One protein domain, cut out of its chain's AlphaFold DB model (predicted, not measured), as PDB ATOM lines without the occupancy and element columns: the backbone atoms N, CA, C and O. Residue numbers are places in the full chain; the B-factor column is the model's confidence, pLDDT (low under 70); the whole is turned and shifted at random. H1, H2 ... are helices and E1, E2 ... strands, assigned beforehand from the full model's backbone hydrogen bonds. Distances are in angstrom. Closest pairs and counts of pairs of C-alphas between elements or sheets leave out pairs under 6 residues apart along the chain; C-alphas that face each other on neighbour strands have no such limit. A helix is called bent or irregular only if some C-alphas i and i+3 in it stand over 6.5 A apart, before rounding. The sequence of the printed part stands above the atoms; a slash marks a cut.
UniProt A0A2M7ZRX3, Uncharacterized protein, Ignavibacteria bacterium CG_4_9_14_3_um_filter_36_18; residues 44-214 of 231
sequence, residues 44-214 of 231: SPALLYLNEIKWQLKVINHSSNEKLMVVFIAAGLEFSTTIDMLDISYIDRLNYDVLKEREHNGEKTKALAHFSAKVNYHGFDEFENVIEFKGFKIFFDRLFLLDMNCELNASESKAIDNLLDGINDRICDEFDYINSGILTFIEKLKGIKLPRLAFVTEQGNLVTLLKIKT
ATOM      1  N   SER A  44       0.320 -40.631 -23.017       85.88
ATOM      2  CA  SER A  44       0.202 -39.238 -23.443       85.88
ATOM      3  C   SER A  44       0.915 -38.312 -22.444       85.88
ATOM      4  O   SER A  44       0.958 -38.617 -21.246       85.88
ATOM      5  N   PRO A  45       1.436 -37.150 -22.883       87.38
ATOM      6  CA  PRO A  45       2.108 -36.197 -21.994       87.38
ATOM      7  C   PRO A  45       1.267 -35.785 -20.777       87.38
ATOM      8  O   PRO A  45       1.799 -35.565 -19.693       87.38
ATOM      9  N   ALA A  46      -0.055 -35.715 -20.946       89.75
ATOM     10  CA  ALA A  46      -0.991 -35.396 -19.877       89.75
ATOM     11  C   ALA A  46      -1.076 -36.509 -18.816       89.75
ATOM     12  O   ALA A  46      -1.116 -36.223 -17.622       89.75
ATOM     13  N   LEU A  47      -1.061 -37.780 -19.234       88.75
ATOM     14  CA  LEU A  47      -1.064 -38.921 -18.315       88.75
ATOM     15  C   LEU A  47       0.272 -39.076 -17.585       88.75
ATOM     16  O   LEU A  47       0.276 -39.370 -16.392       88.75
ATOM     17  N   LEU A  48       1.394 -38.848 -18.279       89.94
ATOM     18  CA  LEU A  48       2.720 -38.823 -17.653       89.94
ATOM     19  C   LEU A  48       2.770 -37.792 -16.525       89.94
ATOM     20  O   LEU A  48       3.178 -38.116 -15.414       89.94
ATOM     21  N   TYR A  49       2.253 -36.596 -16.787       91.12
ATOM     22  CA  TYR A  49       2.176 -35.535 -15.795       91.12
ATOM     23  C   TYR A  49       1.322 -35.897 -14.569       91.12
ATOM     24  O   TYR A  49       1.758 -35.688 -13.440       91.12
ATOM     25  N   LEU A  50       0.136 -36.493 -14.752       90.81
ATOM     26  CA  LEU A  50      -0.674 -36.936 -13.606       90.81
ATOM     27  C   LEU A  50       0.063 -37.974 -12.749       90.81
ATOM     28  O   LEU A  50      -0.013 -37.924 -11.522       90.81
ATOM     29  N   ASN A  51       0.820 -38.876 -13.380       88.31
ATOM     30  CA  ASN A  51       1.642 -39.847 -12.660       88.31
ATOM     31  C   ASN A  51       2.774 -39.178 -11.864       88.31
ATOM     32  O   ASN A  51       3.024 -39.590 -10.730       88.31
ATOM     33  N   GLU A  52       3.425 -38.145 -12.411       89.25
ATOM     34  CA  GLU A  52       4.469 -37.369 -11.716       89.25
ATOM     35  C   GLU A  52       3.934 -36.746 -10.419       89.25
ATOM     36  O   GLU A  52       4.562 -36.864  -9.365       89.25
ATOM     37  N   ILE A  53       2.726 -36.178 -10.462       89.88
ATOM     38  CA  ILE A  53       2.064 -35.577  -9.291       89.88
ATOM     39  C   ILE A  53       1.293 -36.597  -8.433       89.88
ATOM     40  O   ILE A  53       0.626 -36.224  -7.465       89.88
ATOM     41  N   LYS A  54       1.407 -37.896  -8.755       91.00
ATOM     42  CA  LYS A  54       0.771 -39.035  -8.066       91.00
ATOM     43  C   LYS A  54      -0.761 -38.982  -8.046       91.00
ATOM     44  O   LYS A  54      -1.391 -39.437  -7.087       91.00
ATOM     45  N   TRP A  55      -1.370 -38.434  -9.090       94.00
ATOM     46  CA  TRP A  55      -2.817 -38.427  -9.277       94.00
ATOM     47  C   TRP A  55      -3.243 -39.543 -10.224       94.00
ATOM     48  O   TRP A  55      -2.576 -39.842 -11.209       94.00
ATOM     49  N   GLN A  56      -4.391 -40.153  -9.942       93.94
ATOM     50  CA  GLN A  56      -4.942 -41.223 -10.773       93.94
ATOM     51  C   GLN A  56      -6.156 -40.711 -11.539       93.94
ATOM     52  O   GLN A  56      -7.178 -40.387 -10.937       93.94
ATOM     53  N   LEU A  57      -6.075 -40.664 -12.867       94.19
ATOM     54  CA  LEU A  57      -7.224 -40.321 -13.703       94.19
ATOM     55  C   LEU A  57      -8.250 -41.465 -13.678       94.19
ATOM     56  O   LEU A  57      -7.924 -42.602 -14.012       94.19
ATOM     57  N   LYS A  58      -9.496 -41.164 -13.305       93.06
ATOM     58  CA  LYS A  58     -10.618 -42.116 -13.311       93.06
ATOM     59  C   LYS A  58     -11.467 -41.997 -14.567       93.06
ATOM     60  O   LYS A  58     -11.823 -43.005 -15.170       93.06
ATOM     61  N   VAL A  59     -11.850 -40.773 -14.923       91.81
ATOM     62  CA  VAL A  59     -12.736 -40.496 -16.056       91.81
ATOM     63  C   VAL A  59     -12.293 -39.208 -16.723       91.81
ATOM     64  O   VAL A  59     -12.013 -38.217 -16.054       91.81
ATOM     65  N   ILE A  60     -12.293 -39.221 -18.048       91.31
ATOM     66  CA  ILE A  60     -12.237 -38.017 -18.858       91.31
ATOM     67  C   ILE A  60     -13.300 -38.130 -19.940       91.31
ATOM     68  O   ILE A  60     -13.286 -39.077 -20.723       91.31
ATOM     69  N   ASN A  61     -14.243 -37.197 -19.953       89.19
ATOM     70  CA  ASN A  61     -15.314 -37.180 -20.940       89.19
ATOM     71  C   ASN A  61     -15.390 -35.801 -21.583       89.19
ATOM     72  O   ASN A  61     -15.512 -34.786 -20.896       89.19
ATOM     73  N   HIS A  62     -15.372 -35.786 -22.910       82.19
ATOM     74  CA  HIS A  62     -15.755 -34.619 -23.687       82.19
ATOM     75  C   HIS A  62     -17.260 -34.690 -23.935       82.19
ATOM     76  O   HIS A  62     -17.739 -35.649 -24.538       82.19
ATOM     77  N   SER A  63     -18.010 -33.703 -23.445       76.31
ATOM     78  CA  SER A  63     -19.392 -33.523 -23.887       76.31
ATOM     79  C   SER A  63     -19.399 -32.936 -25.299       76.31
ATOM     80  O   SER A  63     -18.418 -32.337 -25.742       76.31
ATOM     81  N   SER A  64     -20.508 -33.125 -26.010       57.84
ATOM     82  CA  SER A  64     -20.625 -32.944 -27.457       57.84
ATOM     83  C   SER A  64     -20.378 -31.528 -27.978       57.84
ATOM     84  O   SER A  64     -20.338 -31.391 -29.188       57.84
ATOM     85  N   ASN A  65     -20.195 -30.515 -27.126       57.31
ATOM     86  CA  ASN A  65     -19.609 -29.224 -27.493       57.31
ATOM     87  C   ASN A  65     -19.019 -28.572 -26.234       57.31
ATOM     88  O   ASN A  65     -19.751 -28.117 -25.366       57.31
ATOM     89  N   GLU A  66     -17.690 -28.561 -26.137       79.69
ATOM     90  CA  GLU A  66     -16.916 -27.621 -25.307       79.69
ATOM     91  C   GLU A  66     -16.803 -27.898 -23.804       79.69
ATOM     92  O   GLU A  66     -15.920 -27.331 -23.179       79.69
ATOM     93  N   LYS A  67     -17.549 -28.833 -23.208       89.19
ATOM     94  CA  LYS A  67     -17.326 -29.199 -21.793       89.19
ATOM     95  C   LYS A  67     -16.414 -30.407 -21.628       89.19
ATOM     96  O   LYS A  67     -16.613 -31.452 -22.254       89.19
ATOM     97  N   LEU A  68     -15.433 -30.280 -20.742       90.75
ATOM     98  CA  LEU A  68     -14.531 -31.343 -20.320       90.75
ATOM     99  C   LEU A  68     -14.834 -31.732 -18.874       90.75
ATOM    100  O   LEU A  68     -14.569 -30.970 -17.949       90.75
ATOM    101  N   MET A  69     -15.366 -32.935 -18.682       92.81
ATOM    102  CA  MET A  69     -15.507 -33.532 -17.359       92.81
ATOM    103  C   MET A  69     -14.238 -34.314 -17.031       92.81
ATOM    104  O   MET A  69     -13.844 -35.203 -17.793       92.81
ATOM    105  N   VAL A  70     -13.635 -34.025 -15.882       93.94
ATOM    106  CA  VAL A  70     -12.473 -34.751 -15.368       93.94
ATOM    107  C   VAL A  70     -12.786 -35.292 -13.983       93.94
ATOM    108  O   VAL A  70     -13.220 -34.552 -13.104       93.94
ATOM    109  N   VAL A  71     -12.539 -36.587 -13.794       95.94
ATOM    110  CA  VAL A  71     -12.595 -37.256 -12.494       95.94
ATOM    111  C   VAL A  71     -11.239 -37.876 -12.210       95.94
ATOM    112  O   VAL A  71     -10.739 -38.667 -13.015       95.94
ATOM    113  N   PHE A  72     -10.654 -37.556 -11.065       95.62
ATOM    114  CA  PHE A  72      -9.340 -38.042 -10.658       95.62
ATOM    115  C   PHE A  72      -9.292 -38.327  -9.156       95.62
ATOM    116  O   PHE A  72     -10.125 -37.853  -8.389       95.62
ATOM    117  N   ILE A  73      -8.322 -39.134  -8.732       95.56
ATOM    118  CA  ILE A  73      -8.038 -39.399  -7.323       95.56
ATOM    119  C   ILE A  73      -6.722 -38.728  -6.953       95.56
ATOM    120  O   ILE A  73      -5.696 -38.993  -7.580       95.56
ATOM    121  N   ALA A  74      -6.746 -37.935  -5.886       93.75
ATOM    122  CA  ALA A  74      -5.564 -37.370  -5.248       93.75
ATOM    123  C   ALA A  74      -5.658 -37.595  -3.734       93.75
ATOM    124  O   ALA A  74      -6.711 -37.387  -3.140       93.75
ATOM    125  N   ALA A  75      -4.585 -38.088  -3.105       91.94
ATOM    126  CA  ALA A  75      -4.542 -38.362  -1.660       91.94
ATOM    127  C   ALA A  75      -5.728 -39.207  -1.116       91.94
ATOM    128  O   ALA A  75      -6.183 -39.042   0.019       91.94
ATOM    129  N   GLY A  76      -6.252 -40.131  -1.932       91.56
ATOM    130  CA  GLY A  76      -7.398 -40.974  -1.570       91.56
ATOM    131  C   GLY A  76      -8.736 -40.227  -1.475       91.56
ATOM    132  O   GLY A  76      -9.645 -40.712  -0.797       91.56
ATOM    133  N   LEU A  77      -8.836 -39.052  -2.095       95.25
ATOM    134  CA  LEU A  77     -10.055 -38.278  -2.334       95.25
ATOM    135  C   LEU A  77     -10.365 -38.331  -3.830       95.25
ATOM    136  O   LEU A  77      -9.453 -38.203  -4.646       95.25
ATOM    137  N   GLU A  78     -11.627 -38.535  -4.192       96.88
ATOM    138  CA  GLU A  78     -12.073 -38.457  -5.583       96.88
ATOM    139  C   GLU A  78     -12.587 -37.048  -5.867       96.88
ATOM    140  O   GLU A  78     -13.524 -36.582  -5.226       96.88
ATOM    141  N   PHE A  79     -11.971 -36.384  -6.837       97.12
ATOM    142  CA  PHE A  79     -12.350 -35.065  -7.314       97.12
ATOM    143  C   PHE A  79     -13.031 -35.201  -8.667       97.12
ATOM    144  O   PHE A  79     -12.540 -35.911  -9.546       97.12
ATOM    145  N   SER A  80     -14.138 -34.494  -8.846       96.69
ATOM    146  CA  SER A  80     -14.842 -34.371 -10.116       96.69
ATOM    147  C   SER A  80     -15.072 -32.899 -10.419       96.69
ATOM    148  O   SER A  80     -15.594 -32.161  -9.589       96.69
ATOM    149  N   THR A  81     -14.693 -32.472 -11.617       95.62
ATOM    150  CA  THR A  81     -14.921 -31.110 -12.098       95.62
ATOM    151  C   THR A  81     -15.345 -31.126 -13.559       95.62
ATOM    152  O   THR A  81     -15.023 -32.052 -14.308       95.62
ATOM    153  N   THR A  82     -16.102 -30.109 -13.959       93.19
ATOM    154  CA  THR A  82     -16.494 -29.886 -15.350       93.19
ATOM    155  C   THR A  82     -16.034 -28.503 -15.761       93.19
ATOM    156  O   THR A  82     -16.370 -27.516 -15.113       93.19
ATOM    157  N   ILE A  83     -15.275 -28.450 -16.845       91.25
ATOM    158  CA  ILE A  83     -14.582 -27.254 -17.306       91.25
ATOM    159  C   ILE A  83     -15.140 -26.890 -18.668       91.25
ATOM    160  O   ILE A  83     -15.232 -27.747 -19.550       91.25
ATOM    161  N   ASP A  84     -15.529 -25.631 -18.825       89.56
ATOM    162  CA  ASP A  84     -15.898 -25.089 -20.123       89.56
ATOM    163  C   ASP A  84     -14.633 -24.702 -20.891       89.56
ATOM    164  O   ASP A  84     -13.838 -23.875 -20.447       89.56
ATOM    165  N   MET A  85     -14.412 -25.355 -22.025       87.25
ATOM    166  CA  MET A  85     -13.228 -25.171 -22.852       87.25
ATOM    167  C   MET A  85     -13.304 -23.903 -23.703       87.25
ATOM    168  O   MET A  85     -12.252 -23.474 -24.176       87.25
ATOM    169  N   LEU A  86     -14.486 -23.301 -23.906       86.19
ATOM    170  CA  LEU A  86     -14.590 -22.011 -24.600       86.19
ATOM    171  C   LEU A  86     -13.982 -20.886 -23.766       86.19
ATOM    172  O   LEU A  86     -13.186 -20.095 -24.270       86.19
ATOM    173  N   ASP A  87     -14.311 -20.870 -22.478       82.62
ATOM    174  CA  ASP A  87     -13.968 -19.782 -21.563       82.62
ATOM    175  C   ASP A  87     -12.798 -20.128 -20.634       82.62
ATOM    176  O   ASP A  87     -12.506 -19.397 -19.689       82.62
ATOM    177  N   ILE A  88     -12.070 -21.214 -20.911       84.75
ATOM    178  CA  ILE A  88     -10.974 -21.698 -20.057       84.75
ATOM    179  C   ILE A  88      -9.878 -20.646 -19.811       84.75
ATOM    180  O   ILE A  88      -9.211 -20.676 -18.784       84.75
ATOM    181  N   SER A  89      -9.701 -19.694 -20.731       81.75
ATOM    182  CA  SER A  89      -8.724 -18.601 -20.582       81.75
ATOM    183  C   SER A  89      -9.157 -17.515 -19.590       81.75
ATOM    184  O   SER A  89      -8.322 -16.723 -19.165       81.75
ATOM    185  N   TYR A  90     -10.443 -17.465 -19.234       81.94
ATOM    186  CA  TYR A  90     -11.052 -16.444 -18.375       81.94
ATOM    187  C   TYR A  90     -11.728 -17.050 -17.143       81.94
ATOM    188  O   TYR A  90     -12.564 -16.411 -16.505       81.94
ATOM    189  N   ILE A  91     -11.400 -18.300 -16.821       86.81
ATOM    190  CA  ILE A  91     -12.035 -19.004 -15.721       86.81
ATOM    191  C   ILE A  91     -11.612 -18.400 -14.379       86.81
ATOM    192  O   ILE A  91     -10.449 -18.459 -13.992       86.81
ATOM    193  N   ASP A  92     -12.570 -17.812 -13.663       86.50
ATOM    194  CA  ASP A  92     -12.335 -17.245 -12.327       86.50
ATOM    195  C   ASP A  92     -12.514 -18.294 -11.224       86.50
ATOM    196  O   ASP A  92     -11.810 -18.278 -10.219       86.50
ATOM    197  N   ARG A  93     -13.449 -19.238 -11.401       91.00
ATOM    198  CA  ARG A  93     -13.749 -20.270 -10.402       91.00
ATOM    199  C   ARG A  93     -13.955 -21.636 -11.028       91.00
ATOM    200  O   ARG A  93     -14.566 -21.766 -12.087       91.00
ATOM    201  N   LEU A  94     -13.511 -22.659 -10.310       92.62
ATOM    202  CA  LEU A  94     -13.772 -24.057 -10.610       92.62
ATOM    203  C   LEU A  94     -14.638 -24.672  -9.518       92.62
ATOM    204  O   LEU A  94     -14.380 -24.513  -8.324       92.62
ATOM    205  N   ASN A  95     -15.672 -25.389  -9.950       95.00
ATOM    206  CA  ASN A  95     -16.522 -26.153  -9.052       95.00
ATOM    207  C   ASN A  95     -16.036 -27.601  -8.999       95.00
ATOM    208  O   ASN A  95     -15.747 -28.214 -10.034       95.00
ATOM    209  N   TYR A  96     -15.971 -28.136  -7.788       96.62
ATOM    210  CA  TYR A  96     -15.491 -29.474  -7.501       96.62
ATOM    211  C   TYR A  96     -16.496 -30.229  -6.651       96.62
ATOM    212  O   TYR A  96     -16.903 -29.770  -5.586       96.62
ATOM    213  N   ASP A  97     -16.800 -31.437  -7.092       96.50
ATOM    214  CA  ASP A  97     -17.362 -32.482  -6.256       96.50
ATOM    215  C   ASP A  97     -16.210 -33.287  -5.656       96.50
ATOM    216  O   ASP A  97     -15.435 -33.909  -6.386       96.50
ATOM    217  N   VAL A  98     -16.090 -33.267  -4.329       96.62
ATOM    218  CA  VAL A  98     -15.061 -33.997  -3.584       96.62
ATOM    219  C   VAL A  98     -15.724 -35.119  -2.802       96.62
ATOM    220  O   VAL A  98     -16.492 -34.881  -1.869       96.62
ATOM    221  N   LEU A  99     -15.429 -36.353  -3.193       95.31
ATOM    222  CA  LEU A  99     -15.952 -37.566  -2.584       95.31
ATOM    223  C   LEU A  99     -14.873 -38.225  -1.719       95.31
ATOM    224  O   LEU A  99     -13.772 -38.541  -2.185       95.31
ATOM    225  N   LYS A 100     -15.223 -38.500  -0.463       94.31
ATOM    226  CA  LYS A 100     -14.449 -39.353   0.437       94.31
ATOM    227  C   LYS A 100     -15.284 -40.542   0.879       94.31
ATOM    228  O   LYS A 100     -16.449 -40.400   1.241       94.31
ATOM    229  N   GLU A 101     -14.653 -41.707   0.900       91.62
ATOM    230  CA  GLU A 101     -15.224 -42.923   1.468       91.62
ATOM    231  C   GLU A 101     -14.453 -43.299   2.738       91.62
ATOM    232  O   GLU A 101     -13.224 -43.160   2.795       91.62
ATOM    233  N   ARG A 102     -15.177 -43.760   3.757       88.50
ATOM    234  CA  ARG A 102     -14.627 -44.312   4.994       88.50
ATOM    235  C   ARG A 102     -15.308 -45.646   5.275       88.50
ATOM    236  O   ARG A 102     -16.524 -45.767   5.171       88.50
ATOM    237  N   GLU A 103     -14.513 -46.635   5.657       85.38
ATOM    238  CA  GLU A 103     -15.006 -47.920   6.143       85.38
ATOM    239  C   GLU A 103     -14.699 -48.023   7.637       85.38
ATOM    240  O   GLU A 103     -13.548 -47.865   8.054       85.38
ATOM    241  N   HIS A 104     -15.729 -48.228   8.453       80.44
ATOM    242  CA  HIS A 104     -15.593 -48.405   9.894       80.44
ATOM    243  C   HIS A 104     -16.540 -49.512  10.353       80.44
ATOM    244  O   HIS A 104     -17.723 -49.482  10.041       80.44
ATOM    245  N   ASN A 105     -16.015 -50.512  11.066       79.69
ATOM    246  CA  ASN A 105     -16.779 -51.666  11.563       79.69
ATOM    247  C   ASN A 105     -17.596 -52.413  10.484       79.69
ATOM    248  O   ASN A 105     -18.663 -52.947  10.769       79.69
ATOM    249  N   GLY A 106     -17.092 -52.464   9.245       78.88
ATOM    250  CA  GLY A 106     -17.772 -53.103   8.111       78.88
ATOM    251  C   GLY A 106     -18.856 -52.243   7.451       78.88
ATOM    252  O   GLY A 106     -19.410 -52.648   6.428       78.88
ATOM    253  N   GLU A 107     -19.129 -51.046   7.973       79.50
ATOM    254  CA  GLU A 107     -20.028 -50.074   7.359       79.50
ATOM    255  C   GLU A 107     -19.243 -49.092   6.484       79.50
ATOM    256  O   GLU A 107     -18.242 -48.502   6.905       79.50
ATOM    257  N   LYS A 108     -19.708 -48.914   5.242       85.75
ATOM    258  CA  LYS A 108     -19.144 -47.952   4.290       85.75
ATOM    259  C   LYS A 108     -19.970 -46.678   4.294       85.75
ATOM    260  O   LYS A 108     -21.126 -46.673   3.869       85.75
ATOM    261  N   THR A 109     -19.340 -45.592   4.709       86.12
ATOM    262  CA  THR A 109     -19.917 -44.251   4.689       86.12
ATOM    263  C   THR A 109     -19.260 -43.434   3.588       86.12
ATOM    264  O   THR A 109     -18.048 -43.514   3.350       86.12
ATOM    265  N   LYS A 110     -20.074 -42.666   2.865       89.94
ATOM    266  CA  LYS A 110     -19.603 -41.756   1.820       89.94
ATOM    267  C   LYS A 110     -19.981 -40.332   2.182       89.94
ATOM    268  O   LYS A 110     -21.092 -40.078   2.644       89.94
ATOM    269  N   ALA A 111     -19.062 -39.415   1.929       90.69
ATOM    270  CA  ALA A 111     -19.264 -37.989   2.083       90.69
ATOM    271  C   ALA A 111     -18.918 -37.289   0.770       90.69
ATOM    272  O   ALA A 111     -17.815 -37.455   0.250       90.69
ATOM    273  N   LEU A 112     -19.864 -36.519   0.247       92.25
ATOM    274  CA  LEU A 112     -19.726 -35.700  -0.946       92.25
ATOM    275  C   LEU A 112     -19.818 -34.231  -0.541       92.25
ATOM    276  O   LEU A 112     -20.824 -33.810   0.027       92.25
ATOM    277  N   ALA A 113     -18.789 -33.454  -0.844       92.81
ATOM    278  CA  ALA A 113     -18.757 -32.019  -0.598       92.81
ATOM    279  C   ALA A 113     -18.578 -31.266  -1.919       92.81
ATOM    280  O   ALA A 113     -17.705 -31.607  -2.715       92.81
ATOM    281  N   HIS A 114     -19.412 -30.253  -2.145       94.12
ATOM    282  CA  HIS A 114     -19.380 -29.402  -3.327       94.12
ATOM    283  C   HIS A 114     -18.698 -28.080  -2.988       94.12
ATOM    284  O   HIS A 114     -19.227 -27.284  -2.208       94.12
ATOM    285  N   PHE A 115     -17.535 -27.842  -3.578       93.94
ATOM    286  CA  PHE A 115     -16.748 -26.635  -3.380       93.94
ATOM    287  C   PHE A 115     -16.728 -25.794  -4.650       93.94
ATOM    288  O   PHE A 115     -16.671 -26.321  -5.756       93.94
ATOM    289  N   SER A 116     -16.697 -24.480  -4.478       93.19
ATOM    290  CA  SER A 116     -16.314 -23.534  -5.517       93.19
ATOM    291  C   SER A 116     -15.006 -22.883  -5.095       93.19
ATOM    292  O   SER A 116     -14.967 -22.239  -4.045       93.19
ATOM    293  N   ALA A 117     -13.951 -23.041  -5.887       92.38
ATOM    294  CA  ALA A 117     -12.623 -22.506  -5.604       92.38
ATOM    295  C   ALA A 117     -12.229 -21.472  -6.661       92.38
ATOM    296  O   ALA A 117     -12.413 -21.711  -7.855       92.38
ATOM    297  N   LYS A 118     -11.684 -20.335  -6.225       90.62
ATOM    298  CA  LYS A 118     -11.088 -19.326  -7.101       90.62
ATOM    299  C   LYS A 118      -9.844 -19.906  -7.767       90.62
ATOM    300  O   LYS A 118      -9.090 -20.652  -7.147       90.62
ATOM    301  N   VAL A 119      -9.655 -19.594  -9.040       87.31
ATOM    302  CA  VAL A 119      -8.542 -20.086  -9.840       87.31
ATOM    303  C   VAL A 119      -7.380 -19.106  -9.741       87.31
ATOM    304  O   VAL A 119      -7.392 -18.046 -10.361       87.31
ATOM    305  N   ASN A 120      -6.343 -19.500  -9.008       79.56
ATOM    306  CA  ASN A 120      -5.031 -18.865  -9.052       79.56
ATOM    307  C   ASN A 120      -4.095 -19.767  -9.865       79.56
ATOM    308  O   ASN A 120      -3.608 -20.784  -9.371       79.56
ATOM    309  N   TYR A 121      -3.915 -19.457 -11.151       74.94
ATOM    310  CA  TYR A 121      -3.131 -20.301 -12.053       74.94
ATOM    311  C   TYR A 121      -1.735 -19.734 -12.307       74.94
ATOM    312  O   TYR A 121      -1.565 -18.806 -13.102       74.94
ATOM    313  N   HIS A 122      -0.732 -20.353 -11.684       67.00
ATOM    314  CA  HIS A 122       0.678 -19.970 -11.825       67.00
ATOM    315  C   HIS A 122       1.472 -20.881 -12.782       67.00
ATOM    316  O   HIS A 122       2.576 -20.547 -13.210       67.00
ATOM    317  N   GLY A 123       0.864 -21.989 -13.221       62.91
ATOM    318  CA  GLY A 123       1.567 -23.076 -13.898       62.91
ATOM    319  C   GLY A 123       2.283 -23.976 -12.890       62.91
ATOM    320  O   GLY A 123       2.770 -23.524 -11.859       62.91
ATOM    321  N   PHE A 124       2.322 -25.280 -13.160       63.34
ATOM    322  CA  PHE A 124       2.810 -26.247 -12.171       63.34
ATOM    323  C   PHE A 124       4.336 -26.262 -11.986       63.34
ATOM    324  O   PHE A 124       4.819 -26.862 -11.032       63.34
ATOM    325  N   ASP A 125       5.092 -25.574 -12.848       59.47
ATOM    326  CA  ASP A 125       6.555 -25.467 -12.731       59.47
ATOM    327  C   ASP A 125       7.005 -24.838 -11.391       59.47
ATOM    328  O   ASP A 125       8.173 -24.940 -11.028       59.47
ATOM    329  N   GLU A 126       6.091 -24.208 -10.644       54.97
ATOM    330  CA  GLU A 126       6.360 -23.557  -9.357       54.97
ATOM    331  C   GLU A 126       6.140 -24.473  -8.130       54.97
ATOM    332  O   GLU A 126       6.589 -24.145  -7.031       54.97
ATOM    333  N   PHE A 127       5.512 -25.648  -8.287       60.44
ATOM    334  CA  PHE A 127       5.284 -26.594  -7.185       60.44
ATOM    335  C   PHE A 127       6.336 -27.709  -7.189       60.44
ATOM    336  O   PHE A 127       6.068 -28.848  -7.569       60.44
ATOM    337  N   GLU A 128       7.545 -27.401  -6.708       57.25
ATOM    338  CA  GLU A 128       8.626 -28.393  -6.551       57.25
ATOM    339  C   GLU A 128       8.277 -29.526  -5.564       57.25
ATOM    340  O   GLU A 128       8.933 -30.567  -5.556       57.25
ATOM    341  N   ASN A 129       7.234 -29.358  -4.741       64.19
ATOM    342  CA  ASN A 129       6.862 -30.307  -3.699       64.19
ATOM    343  C   ASN A 129       5.399 -30.746  -3.810       64.19
ATOM    344  O   ASN A 129       4.485 -29.927  -3.885       64.19
ATOM    345  N   VAL A 130       5.180 -32.061  -3.734       74.12
ATOM    346  CA  VAL A 130       3.846 -32.654  -3.579       74.12
ATOM    347  C   VAL A 130       3.255 -32.178  -2.250       74.12
ATOM    348  O   VAL A 130       3.791 -32.499  -1.188       74.12
ATOM    349  N   ILE A 131       2.152 -31.428  -2.303       82.19
ATOM    350  CA  ILE A 131       1.461 -30.945  -1.102       82.19
ATOM    351  C   ILE A 131       0.703 -32.098  -0.429       82.19
ATOM    352  O   ILE A 131       0.088 -32.946  -1.081       82.19
ATOM    353  N   GLU A 132       0.741 -32.132   0.903       85.44
ATOM    354  CA  GLU A 132      -0.086 -33.033   1.704       85.44
ATOM    355  C   GLU A 132      -1.481 -32.433   1.923       85.44
ATOM    356  O   GLU A 132      -1.599 -31.320   2.423       85.44
ATOM    357  N   PHE A 133      -2.531 -33.210   1.645       91.88
ATOM    358  CA  PHE A 133      -3.939 -32.792   1.730       91.88
ATOM    359  C   PHE A 133      -4.457 -32.824   3.189       91.88
ATOM    360  O   PHE A 133      -5.385 -33.564   3.539       91.88
ATOM    361  N   LYS A 134      -3.788 -32.098   4.092       93.25
ATOM    362  CA  LYS A 134      -4.090 -32.026   5.532       93.25
ATOM    363  C   LYS A 134      -5.413 -31.316   5.828       93.25
ATOM    364  O   LYS A 134      -6.130 -31.761   6.723       93.25
ATOM    365  N   GLY A 135      -5.719 -30.230   5.127       93.69
ATOM    366  CA  GLY A 135      -6.963 -29.470   5.213       93.69
ATOM    367  C   GLY A 135      -8.162 -30.355   4.903       93.69
ATOM    368  O   GLY A 135      -9.006 -30.559   5.778       93.69
ATOM    369  N   PHE A 136      -8.180 -30.991   3.729       94.81
ATOM    370  CA  PHE A 136      -9.218 -31.963   3.378       94.81
ATOM    371  C   PHE A 136      -9.296 -33.134   4.352       94.81
ATOM    372  O   PHE A 136     -10.397 -33.557   4.704       94.81
ATOM    373  N   LYS A 137      -8.156 -33.662   4.812       93.56
ATOM    374  CA  LYS A 137      -8.156 -34.741   5.806       93.56
ATOM    375  C   LYS A 137      -8.908 -34.321   7.071       93.56
ATOM    376  O   LYS A 137      -9.827 -35.022   7.480       93.56
ATOM    377  N   ILE A 138      -8.566 -33.167   7.649       93.56
ATOM    378  CA  ILE A 138      -9.233 -32.652   8.854       93.56
ATOM    379  C   ILE A 138     -10.712 -32.368   8.574       93.56
ATOM    380  O   ILE A 138     -11.556 -32.724   9.395       93.56
ATOM    381  N   PHE A 139     -11.037 -31.771   7.426       93.56
ATOM    382  CA  PHE A 139     -12.413 -31.483   7.025       93.56
ATOM    383  C   PHE A 139     -13.279 -32.748   6.986       93.56
ATOM    384  O   PHE A 139     -14.310 -32.813   7.653       93.56
ATOM    385  N   PHE A 140     -12.847 -33.778   6.255       92.31
ATOM    386  CA  PHE A 140     -13.604 -35.023   6.160       92.31
ATOM    387  C   PHE A 140     -13.610 -35.788   7.482       92.31
ATOM    388  O   PHE A 140     -14.630 -36.377   7.827       92.31
ATOM    389  N   ASP A 141     -12.526 -35.744   8.258       90.50
ATOM    390  CA  ASP A 141     -12.509 -36.353   9.585       90.50
ATOM    391  C   ASP A 141     -13.549 -35.712  10.510       90.50
ATOM    392  O   ASP A 141     -14.305 -36.444  11.147       90.50
ATOM    393  N   ARG A 142     -13.658 -34.375  10.524       89.81
ATOM    394  CA  ARG A 142     -14.721 -33.647  11.240       89.81
ATOM    395  C   ARG A 142     -16.103 -34.038  10.730       89.81
ATOM    396  O   ARG A 142     -16.981 -34.330  11.533       89.81
ATOM    397  N   LEU A 143     -16.286 -34.087   9.413       88.69
ATOM    398  CA  LEU A 143     -17.575 -34.409   8.810       88.69
ATOM    399  C   LEU A 143     -18.060 -35.814   9.189       88.69
ATOM    400  O   LEU A 143     -19.213 -35.979   9.575       88.69
ATOM    401  N   PHE A 144     -17.178 -36.814   9.143       87.50
ATOM    402  CA  PHE A 144     -17.513 -38.170   9.575       87.50
ATOM    403  C   PHE A 144     -17.682 -38.291  11.095       87.50
ATOM    404  O   PHE A 144     -18.442 -39.139  11.543       87.50
ATOM    405  N   LEU A 145     -16.982 -37.480  11.899       85.50
ATOM    406  CA  LEU A 145     -17.159 -37.460  13.358       85.50
ATOM    407  C   LEU A 145     -18.515 -36.896  13.781       85.50
ATOM    408  O   LEU A 145     -19.037 -37.296  14.817       85.50
ATOM    409  N   LEU A 146     -19.074 -35.972  13.002       81.25
ATOM    410  CA  LEU A 146     -20.400 -35.425  13.272       81.25
ATOM    411  C   LEU A 146     -21.521 -36.439  13.002       81.25
ATOM    412  O   LEU A 146     -22.642 -36.186  13.432       81.25
ATOM    413  N   ASP A 147     -21.226 -37.543  12.298       72.56
ATOM    414  CA  ASP A 147     -22.161 -38.629  11.951       72.56
ATOM    415  C   ASP A 147     -23.529 -38.120  11.469       72.56
ATOM    416  O   ASP A 147     -24.600 -38.648  11.770       72.56
ATOM    417  N   MET A 148     -23.508 -37.002  10.744       67.19
ATOM    418  CA  MET A 148     -24.737 -36.408  10.264       67.19
ATOM    419  C   MET A 148     -25.214 -37.232   9.079       67.19
ATOM    420  O   MET A 148     -24.499 -37.337   8.093       67.19
ATOM    421  N   ASN A 149     -26.429 -37.768   9.130       66.12
ATOM    422  CA  ASN A 149     -27.154 -38.223   7.942       66.12
ATOM    423  C   ASN A 149     -27.970 -37.048   7.382       66.12
ATOM    424  O   ASN A 149     -29.199 -37.098   7.346       66.12
ATOM    425  N   CYS A 150     -27.302 -35.945   7.033       66.88
ATOM    426  CA  CYS A 150     -27.968 -34.738   6.552       66.88
ATOM    427  C   CYS A 150     -27.329 -34.184   5.277       66.88
ATOM    428  O   CYS A 150     -26.189 -34.479   4.916       66.88
ATOM    429  N   GLU A 151     -28.119 -33.389   4.567       76.75
ATOM    430  CA  GLU A 151     -27.681 -32.621   3.416       76.75
ATOM    431  C   GLU A 151     -27.560 -31.170   3.869       76.75
ATOM    432  O   GLU A 151     -28.583 -30.521   4.080       76.75
ATOM    433  N   LEU A 152     -26.327 -30.692   4.054       78.88
ATOM    434  CA  LEU A 152     -26.086 -29.293   4.387       78.88
ATOM    435  C   LEU A 152     -25.990 -28.463   3.112       78.88
ATOM    436  O   LEU A 152     -25.346 -28.874   2.142       78.88
ATOM    437  N   ASN A 153     -26.598 -27.284   3.102       78.06
ATOM    438  CA  ASN A 153     -26.542 -26.369   1.960       78.06
ATOM    439  C   ASN A 153     -26.194 -24.937   2.392       78.06
ATOM    440  O   ASN A 153     -26.093 -24.635   3.578       78.06
ATOM    441  N   ALA A 154     -26.035 -24.034   1.422       71.00
ATOM    442  CA  ALA A 154     -25.653 -22.641   1.661       71.00
ATOM    443  C   ALA A 154     -26.557 -21.863   2.649       71.00
ATOM    444  O   ALA A 154     -26.126 -20.840   3.180       71.00
ATOM    445  N   SER A 155     -27.787 -22.320   2.922       71.25
ATOM    446  CA  SER A 155     -28.660 -21.699   3.934       71.25
ATOM    447  C   SER A 155     -28.219 -21.974   5.378       71.25
ATOM    448  O   SER A 155     -28.578 -21.223   6.282       71.25
ATOM    449  N   GLU A 156     -27.371 -22.979   5.599       77.94
ATOM    450  CA  GLU A 156     -26.810 -23.355   6.903       77.94
ATOM    451  C   GLU A 156     -25.362 -22.861   7.047       77.94
ATOM    452  O   GLU A 156     -24.492 -23.552   7.583       77.94
ATOM    453  N   SER A 157     -25.104 -21.636   6.575       71.38
ATOM    454  CA  SER A 157     -23.768 -21.026   6.499       71.38
ATOM    455  C   SER A 157     -22.964 -21.144   7.793       71.38
ATOM    456  O   SER A 157     -21.812 -21.544   7.746       71.38
ATOM    457  N   LYS A 158     -23.579 -20.946   8.967       77.44
ATOM    458  CA  LYS A 158     -22.885 -21.090  10.263       77.44
ATOM    459  C   LYS A 158     -22.324 -22.492  10.515       77.44
ATOM    460  O   LYS A 158     -21.256 -22.626  11.103       77.44
ATOM    461  N   ALA A 159     -23.051 -23.540  10.128       76.00
ATOM    462  CA  ALA A 159     -22.582 -24.914  10.302       76.00
ATOM    463  C   ALA A 159     -21.421 -25.215   9.342       76.00
ATOM    464  O   ALA A 159     -20.451 -25.863   9.729       76.00
ATOM    465  N   ILE A 160     -21.505 -24.689   8.119       77.38
ATOM    466  CA  ILE A 160     -20.450 -24.768   7.105       77.38
ATOM    467  C   ILE A 160     -19.193 -24.008   7.550       77.38
ATOM    468  O   ILE A 160     -18.095 -24.562   7.489       77.38
ATOM    469  N   ASP A 161     -19.344 -22.790   8.064       78.50
ATOM    470  CA  ASP A 161     -18.234 -21.964   8.542       78.50
ATOM    471  C   ASP A 161     -17.499 -22.660   9.696       78.50
ATOM    472  O   ASP A 161     -16.273 -22.750   9.690       78.50
ATOM    473  N   ASN A 162     -18.238 -23.270  10.629       81.88
ATOM    474  CA  ASN A 162     -17.652 -24.047  11.725       81.88
ATOM    475  C   ASN A 162     -16.850 -25.268  11.242       81.88
ATOM    476  O   ASN A 162     -15.881 -25.667  11.889       81.88
ATOM    477  N   LEU A 163     -17.233 -25.890  10.120       84.81
ATOM    478  CA  LEU A 163     -16.479 -27.013   9.554       84.81
ATOM    479  C   LEU A 163     -15.125 -26.566   8.998       84.81
ATOM    480  O   LEU A 163     -14.146 -27.311   9.122       84.81
ATOM    481  N   LEU A 164     -15.072 -25.366   8.419       86.88
ATOM    482  CA  LEU A 164     -13.882 -24.781   7.799       86.88
ATOM    483  C   LEU A 164     -13.023 -23.961   8.775       86.88
ATOM    484  O   LEU A 164     -11.874 -23.641   8.457       86.88
ATOM    485  N   ASP A 165     -13.528 -23.677   9.976       86.94
ATOM    486  CA  ASP A 165     -12.810 -22.890  10.974       86.94
ATOM    487  C   ASP A 165     -11.459 -23.527  11.356       86.94
ATOM    488  O   ASP A 165     -11.338 -24.733  11.628       86.94
ATOM    489  N   GLY A 166     -10.409 -22.709  11.316       88.19
ATOM    490  CA  GLY A 166      -9.018 -23.109  11.537       88.19
ATOM    491  C   GLY A 166      -8.391 -24.011  10.462       88.19
ATOM    492  O   GLY A 166      -7.246 -24.435  10.636       88.19
ATOM    493  N   ILE A 167      -9.099 -24.332   9.369       92.19
ATOM    494  CA  ILE A 167      -8.563 -25.123   8.242       92.19
ATOM    495  C   ILE A 167      -8.725 -24.457   6.872       92.19
ATOM    496  O   ILE A 167      -8.196 -24.985   5.895       92.19
ATOM    497  N   ASN A 168      -9.415 -23.317   6.798       89.31
ATOM    498  CA  ASN A 168      -9.723 -22.630   5.546       89.31
ATOM    499  C   ASN A 168      -8.478 -22.323   4.704       89.31
ATOM    500  O   ASN A 168      -8.446 -22.682   3.532       89.31
ATOM    501  N   ASP A 169      -7.434 -21.748   5.305       89.06
ATOM    502  CA  ASP A 169      -6.204 -21.386   4.582       89.06
ATOM    503  C   ASP A 169      -5.535 -22.618   3.959       89.06
ATOM    504  O   ASP A 169      -5.159 -22.607   2.794       89.06
ATOM    505  N   ARG A 170      -5.500 -23.740   4.692       91.50
ATOM    506  CA  ARG A 170      -4.944 -25.005   4.182       91.50
ATOM    507  C   ARG A 170      -5.756 -25.560   3.020       91.50
ATOM    508  O   ARG A 170      -5.188 -26.103   2.081       91.50
ATOM    509  N   ILE A 171      -7.081 -25.460   3.101       92.31
ATOM    510  CA  ILE A 171      -7.968 -25.876   2.013       92.31
ATOM    511  C   ILE A 171      -7.768 -24.968   0.793       92.31
ATOM    512  O   ILE A 171      -7.796 -25.469  -0.327       92.31
ATOM    513  N   CYS A 172      -7.533 -23.669   0.991       90.44
ATOM    514  CA  CYS A 172      -7.205 -22.746  -0.096       90.44
ATOM    515  C   CYS A 172      -5.898 -23.151  -0.788       90.44
ATOM    516  O   CYS A 172      -5.920 -23.372  -1.995       90.44
ATOM    517  N   ASP A 173      -4.817 -23.370  -0.032       89.19
ATOM    518  CA  ASP A 173      -3.528 -23.823  -0.578       89.19
ATOM    519  C   ASP A 173      -3.663 -25.156  -1.343       89.19
ATOM    520  O   ASP A 173      -3.091 -25.355  -2.418       89.19
ATOM    521  N   GLU A 174      -4.455 -26.088  -0.804       92.88
ATOM    522  CA  GLU A 174      -4.741 -27.374  -1.442       92.88
ATOM    523  C   GLU A 174      -5.538 -27.206  -2.739       92.88
ATOM    524  O   GLU A 174      -5.238 -27.876  -3.728       92.88
ATOM    525  N   PHE A 175      -6.522 -26.305  -2.776       93.31
ATOM    526  CA  PHE A 175      -7.253 -25.988  -4.001       93.31
ATOM    527  C   PHE A 175      -6.399 -25.249  -5.027       93.31
ATOM    528  O   PHE A 175      -6.553 -25.528  -6.213       93.31
ATOM    529  N   ASP A 176      -5.476 -24.383  -4.620       90.00
ATOM    530  CA  ASP A 176      -4.534 -23.733  -5.537       90.00
ATOM    531  C   ASP A 176      -3.618 -24.765  -6.212       90.00
ATOM    532  O   ASP A 176      -3.420 -24.734  -7.434       90.00
ATOM    533  N   TYR A 177      -3.147 -25.757  -5.451       90.81
ATOM    534  CA  TYR A 177      -2.421 -26.908  -5.993       90.81
ATOM    535  C   TYR A 177      -3.296 -27.764  -6.916       90.81
ATOM    536  O   TYR A 177      -2.851 -28.161  -7.996       90.81
ATOM    537  N   ILE A 178      -4.556 -28.022  -6.537       93.19
ATOM    538  CA  ILE A 178      -5.498 -28.776  -7.374       93.19
ATOM    539  C   ILE A 178      -5.762 -28.047  -8.700       93.19
ATOM    540  O   ILE A 178      -5.664 -28.652  -9.769       93.19
ATOM    541  N   ASN A 179      -6.067 -26.751  -8.639       92.12
ATOM    542  CA  ASN A 179      -6.347 -25.891  -9.786       92.12
ATOM    543  C   ASN A 179      -5.140 -25.829 -10.727       92.12
ATOM    544  O   ASN A 179      -5.269 -26.039 -11.933       92.12
ATOM    545  N   SER A 180      -3.946 -25.620 -10.175       89.75
ATOM    546  CA  SER A 180      -2.710 -25.622 -10.959       89.75
ATOM    547  C   SER A 180      -2.453 -26.976 -11.614       89.75
ATOM    548  O   SER A 180      -2.057 -27.032 -12.784       89.75
ATOM    549  N   GLY A 181      -2.735 -28.064 -10.893       91.31
ATOM    550  CA  GLY A 181      -2.617 -29.423 -11.398       91.31
ATOM    551  C   GLY A 181      -3.560 -29.709 -12.562       91.31
ATOM    552  O   GLY A 181      -3.132 -30.131 -13.638       91.31
ATOM    553  N   ILE A 182      -4.852 -29.430 -12.391       92.94
ATOM    554  CA  ILE A 182      -5.856 -29.730 -13.415       92.94
ATOM    555  C   ILE A 182      -5.685 -28.861 -14.664       92.94
ATOM    556  O   ILE A 182      -5.805 -29.366 -15.779       92.94
ATOM    557  N   LEU A 183      -5.342 -27.581 -14.512       91.69
ATOM    558  CA  LEU A 183      -5.140 -26.687 -15.652       91.69
ATOM    559  C   LEU A 183      -3.891 -27.075 -16.447       91.69
ATOM    560  O   LEU A 183      -3.956 -27.171 -17.671       91.69
ATOM    561  N   THR A 184      -2.795 -27.431 -15.771       91.25
ATOM    562  CA  THR A 184      -1.581 -27.945 -16.433       91.25
ATOM    563  C   THR A 184      -1.833 -29.290 -17.120       91.25
ATOM    564  O   THR A 184      -1.324 -29.552 -18.214       91.25
ATOM    565  N   PHE A 185      -2.665 -30.150 -16.526       92.12
ATOM    566  CA  PHE A 185      -3.128 -31.367 -17.186       92.12
ATOM    567  C   PHE A 185      -3.868 -31.050 -18.494       92.12
ATOM    568  O   PHE A 185      -3.596 -31.685 -19.515       92.12
ATOM    569  N   ILE A 186      -4.754 -30.052 -18.500       90.75
ATOM    570  CA  ILE A 186      -5.511 -29.648 -19.694       90.75
ATOM    571  C   ILE A 186      -4.603 -29.039 -20.760       90.75
ATOM    572  O   ILE A 186      -4.751 -29.381 -21.935       90.75
ATOM    573  N   GLU A 187      -3.642 -28.200 -20.372       90.06
ATOM    574  CA  GLU A 187      -2.616 -27.677 -21.279       90.06
ATOM    575  C   GLU A 187      -1.893 -28.811 -22.006       90.06
ATOM    576  O   GLU A 187      -1.832 -28.835 -23.237       90.06
ATOM    577  N   LYS A 188      -1.411 -29.810 -21.254       90.69
ATOM    578  CA  LYS A 188      -0.716 -30.980 -21.812       90.69
ATOM    579  C   LYS A 188      -1.639 -31.871 -22.642       90.69
ATOM    580  O   LYS A 188      -1.184 -32.470 -23.613       90.69
ATOM    581  N   LEU A 189      -2.917 -31.970 -22.279       89.75
ATOM    582  CA  LEU A 189      -3.908 -32.771 -22.999       89.75
ATOM    583  C   LEU A 189      -4.273 -32.150 -24.351       89.75
ATOM    584  O   LEU A 189      -4.433 -32.870 -25.334       89.75
ATOM    585  N   LYS A 190      -4.447 -30.826 -24.396       86.88
ATOM    586  CA  LYS A 190      -4.882 -30.091 -25.592       86.88
ATOM    587  C   LYS A 190      -3.726 -29.506 -26.400       86.88
ATOM    588  O   LYS A 190      -3.955 -29.057 -27.518       86.88
ATOM    589  N   GLY A 191      -2.509 -29.516 -25.861       85.94
ATOM    590  CA  GLY A 191      -1.352 -28.872 -26.480       85.94
ATOM    591  C   GLY A 191      -1.482 -27.347 -26.544       85.94
ATOM    592  O   GLY A 191      -0.907 -26.725 -27.433       85.94
ATOM    593  N   ILE A 192      -2.262 -26.753 -25.636       85.75
ATOM    594  CA  ILE A 192      -2.476 -25.303 -25.540       85.75
ATOM    595  C   ILE A 192      -1.710 -24.742 -24.344       85.75
ATOM    596  O   ILE A 192      -1.403 -25.475 -23.409       85.75
ATOM    597  N   LYS A 193      -1.430 -23.438 -24.366       85.19
ATOM    598  CA  LYS A 193      -0.946 -22.702 -23.195       85.19
ATOM    599  C   LYS A 193      -2.049 -21.778 -22.712       85.19
ATOM    600  O   LYS A 193      -2.557 -20.983 -23.503       85.19
ATOM    601  N   LEU A 194      -2.412 -21.897 -21.448       83.94
ATOM    602  CA  LEU A 194      -3.371 -21.028 -20.795       83.94
ATOM    603  C   LEU A 194      -2.654 -19.762 -20.303       83.94
ATOM    604  O   LEU A 194      -1.476 -19.812 -19.927       83.94
ATOM    605  N   PRO A 195      -3.323 -18.599 -20.333       77.94
ATOM    606  CA  PRO A 195      -2.765 -17.395 -19.743       77.94
ATOM    607  C   PRO A 195      -2.589 -17.615 -18.238       77.94
ATOM    608  O   PRO A 195      -3.514 -18.036 -17.545       77.94
ATOM    609  N   ARG A 196      -1.390 -17.327 -17.727       74.62
ATOM    610  CA  ARG A 196      -1.145 -17.335 -16.282       74.62
ATOM    611  C   ARG A 196      -1.934 -16.188 -15.661       74.62
ATOM    612  O   ARG A 196      -1.808 -15.045 -16.106       74.62
ATOM    613  N   LEU A 197      -2.751 -16.496 -14.662       64.88
ATOM    614  CA  LEU A 197      -3.552 -15.496 -13.970       64.88
ATOM    615  C   LEU A 197      -2.685 -14.897 -12.859       64.88
ATOM    616  O   LEU A 197      -2.160 -15.608 -12.004       64.88
ATOM    617  N   ALA A 198      -2.466 -13.582 -12.918       49.75
ATOM    618  CA  ALA A 198      -1.737 -12.868 -11.877       49.75
ATOM    619  C   ALA A 198      -2.527 -12.917 -10.561       49.75
ATOM    620  O   ALA A 198      -3.756 -12.899 -10.590       49.75
ATOM    621  N   PHE A 199      -1.819 -12.942  -9.424       49.53
ATOM    622  CA  PHE A 199      -2.417 -12.906  -8.088       49.53
ATOM    623  C   PHE A 199      -3.458 -11.794  -7.988       49.53
ATOM    624  O   PHE A 199      -3.121 -10.610  -7.891       49.53
ATOM    625  N   VAL A 200      -4.729 -12.176  -7.962       49.97
ATOM    626  CA  VAL A 200      -5.779 -11.255  -7.566       49.97
ATOM    627  C   VAL A 200      -5.808 -11.289  -6.043       49.97
ATOM    628  O   VAL A 200      -6.433 -12.157  -5.439       49.97
ATOM    629  N   THR A 201      -5.110 -10.335  -5.424       46.12
ATOM    630  CA  THR A 201      -5.150 -10.025  -3.980       46.12
ATOM    631  C   THR A 201      -6.501  -9.414  -3.586       46.12
ATOM    632  O   THR A 201      -6.584  -8.393  -2.906       46.12
ATOM    633  N   GLU A 202      -7.599 -10.009  -4.042       49.62
ATOM    634  CA  GLU A 202      -8.937  -9.598  -3.636       49.62
ATOM    635  C   GLU A 202      -9.296 -10.227  -2.297       49.62
ATOM    636  O   GLU A 202      -9.100 -11.418  -2.069       49.62
ATOM    637  N   GLN A 203      -9.904  -9.413  -1.439       47.75
ATOM    638  CA  GLN A 203     -10.421  -9.754  -0.110       47.75
ATOM    639  C   GLN A 203     -11.685 -10.647  -0.162       47.75
ATOM    640  O   GLN A 203     -12.570 -10.529   0.682       47.75
ATOM    641  N   GLY A 204     -11.810 -11.511  -1.174       57.88
ATOM    642  CA  GLY A 204     -12.955 -12.400  -1.383       57.88
ATOM    643  C   GLY A 204     -12.703 -13.826  -0.889       57.88
ATOM    644  O   GLY A 204     -11.562 -14.260  -0.759       57.88
ATOM    645  N   ASN A 205     -13.781 -14.585  -0.662       63.69
ATOM    646  CA  ASN A 205     -13.685 -15.998  -0.285       63.69
ATOM    647  C   ASN A 205     -13.046 -16.818  -1.422       63.69
ATOM    648  O   ASN A 205     -13.685 -17.126  -2.439       63.69
ATOM    649  N   LEU A 206     -11.775 -17.181  -1.228       81.12
ATOM    650  CA  LEU A 206     -10.983 -17.984  -2.163       81.12
ATOM    651  C   LEU A 206     -11.612 -19.359  -2.380       81.12
ATOM    652  O   LEU A 206     -11.710 -19.824  -3.510       81.12
ATOM    653  N   VAL A 207     -12.148 -19.964  -1.325       85.75
ATOM    654  CA  VAL A 207     -12.883 -21.226  -1.393       85.75
ATOM    655  C   VAL A 207     -14.232 -21.049  -0.711       85.75
ATOM    656  O   VAL A 207     -14.364 -20.361   0.296       85.75
ATOM    657  N   THR A 208     -15.274 -21.634  -1.289       87.12
ATOM    658  CA  THR A 208     -16.624 -21.622  -0.725       87.12
ATOM    659  C   THR A 208     -17.191 -23.026  -0.772       87.12
ATOM    660  O   THR A 208     -17.277 -23.630  -1.840       87.12
ATOM    661  N   LEU A 209     -17.582 -23.547   0.388       87.56
ATOM    662  CA  LEU A 209     -18.308 -24.806   0.488       87.56
ATOM    663  C   LEU A 209     -19.793 -24.536   0.256       87.56
ATOM    664  O   LEU A 209     -20.429 -23.799   1.003       87.56
ATOM    665  N   LEU A 210     -20.335 -25.106  -0.812       86.56
ATOM    666  CA  LEU A 210     -21.694 -24.837  -1.274       86.56
ATOM    667  C   LEU A 210     -22.698 -25.849  -0.723       86.56
ATOM    668  O   LEU A 210     -23.846 -25.504  -0.432       86.56
ATOM    669  N   LYS A 211     -22.278 -27.113  -0.626       88.00
ATOM    670  CA  LYS A 211     -23.152 -28.221  -0.250       88.00
ATOM    671  C   LYS A 211     -22.351 -29.383   0.318       88.00
ATOM    672  O   LYS A 211     -21.251 -29.661  -0.148       88.00
ATOM    673  N   ILE A 212     -22.929 -30.096   1.274       88.00
ATOM    674  CA  ILE A 212     -22.405 -31.362   1.778       88.00
ATOM    675  C   ILE A 212     -23.533 -32.378   1.792       88.00
ATOM    676  O   ILE A 212     -24.659 -32.068   2.171       88.00
ATOM    677  N   LYS A 213     -23.225 -33.607   1.403       86.62
ATOM    678  CA  LYS A 213     -24.129 -34.736   1.518       86.62
ATOM    679  C   LYS A 213     -23.377 -35.946   2.033       86.62
ATOM    680  O   LYS A 213     -22.375 -36.362   1.455       86.62
ATOM    681  N   THR A 214     -23.886 -36.532   3.096       83.50
ATOM    682  CA  THR A 214     -23.372 -37.756   3.707       83.50
ATOM    683  C   THR A 214     -24.414 -38.857   3.570       83.50
ATOM    684  O   THR A 214     -25.619 -38.604   3.549       83.50
TER     685      THR A 214
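What this domain is: This is residues 44 to 214 of the 231 residues of an uncharacterized protein of Ignavibacteria bacterium CG_4_9_14_3_um_filter_36_18 (UniProt A0A2M7ZRX3). One twisted antiparallel sheet of seven strands makes a wall, with H2, H3 and the long H4 covering one face and the short H1 grazing the sheet and packing on residues 185 to 189 of H4. The tip of the E4 and E5 hairpin, residues 103 to 108, sticks out. The printed part has 171 residues, with four named helices and seven named strands in the order H1 E1 E2 E3 E4 E5 H2 E6 H3 H4 E7. The sheet runs E1 E2 E3 E4 E5 E7 E6, and the class is mixed, helices and strands. The whole is compact, with a radius of gyration of the C-alphas of 16.2 A and spans of 45 by 40 by 35 A.

Where its parts are: Find C-alpha 45 at (2.108, -36.197, -21.994), where H1, residues 45 to 52, begins. Read on through E1, residues 56 to 62, E2, residues 67 to 74, and E3, residues 77 to 84. Then come the longest strands, E4, residues 93 to 104, 34.7 A long, and E5, residues 107 to 118, 35.1 A. Next are H2, residues 134 to 145, E6, residues 151 to 153, and H3, residues 154 to 164, irregular with C-alphas 155 and 158 8.6 A apart. H4, residues 168 to 190, starts at (-9.723, -22.630, 5.546) and runs 32.4 A. E7, residues 207 to 214, bends by 57 degrees at residue 210 and ends at (-23.372, -37.756, 3.707).

How they stand to each other: E1 to E5 form a meander, each strand the antiparallel neighbour of the one before. Look for N 58 and O 71 at 2.8 A between E1 and E2, N 70 and O 81 at 2.9 A between E2 and E3, N 80 and O 97 at 2.8 A between E3 and E4, and N 98 and O 113 at 2.8 A between E4 and E5. E7 is the antiparallel neighbour of E5, with N 112 and O 213 within hydrogen-bond range at 2.8 A, and of E6, with N 212 and O 152 within range at 2.8 A. E5, H2 and E6 form a split strand-helix-strand unit, two strands running the same way with E7 between them, its crossover left-handed. H2, H3 and H4 are on the same face. H2 touches H4 at a steep tilt of 64 degrees, closest at the C-alphas of Gly 135 and Ile 171, 4.9 A. H1 touches H4 at a shallow tilt of 33 degrees, only just short of steep, closest at the C-alphas of Ala 46 and Lys 188, 4.8 A. Each O i to N i+4 pair is within hydrogen-bond range in H1, H2 and H4, and 5 of 7 in H3.

The domain as a whole: The C-alphas farthest apart, those of Asn 105 and Pro 195, are 48.5 A apart. The printed part has no cut. The long links are E5 to H2 and H4 to E7. Model pLDDT is under 70 at residues 64 to 65, 122 to 129, 148 to 150 and 197 to 205.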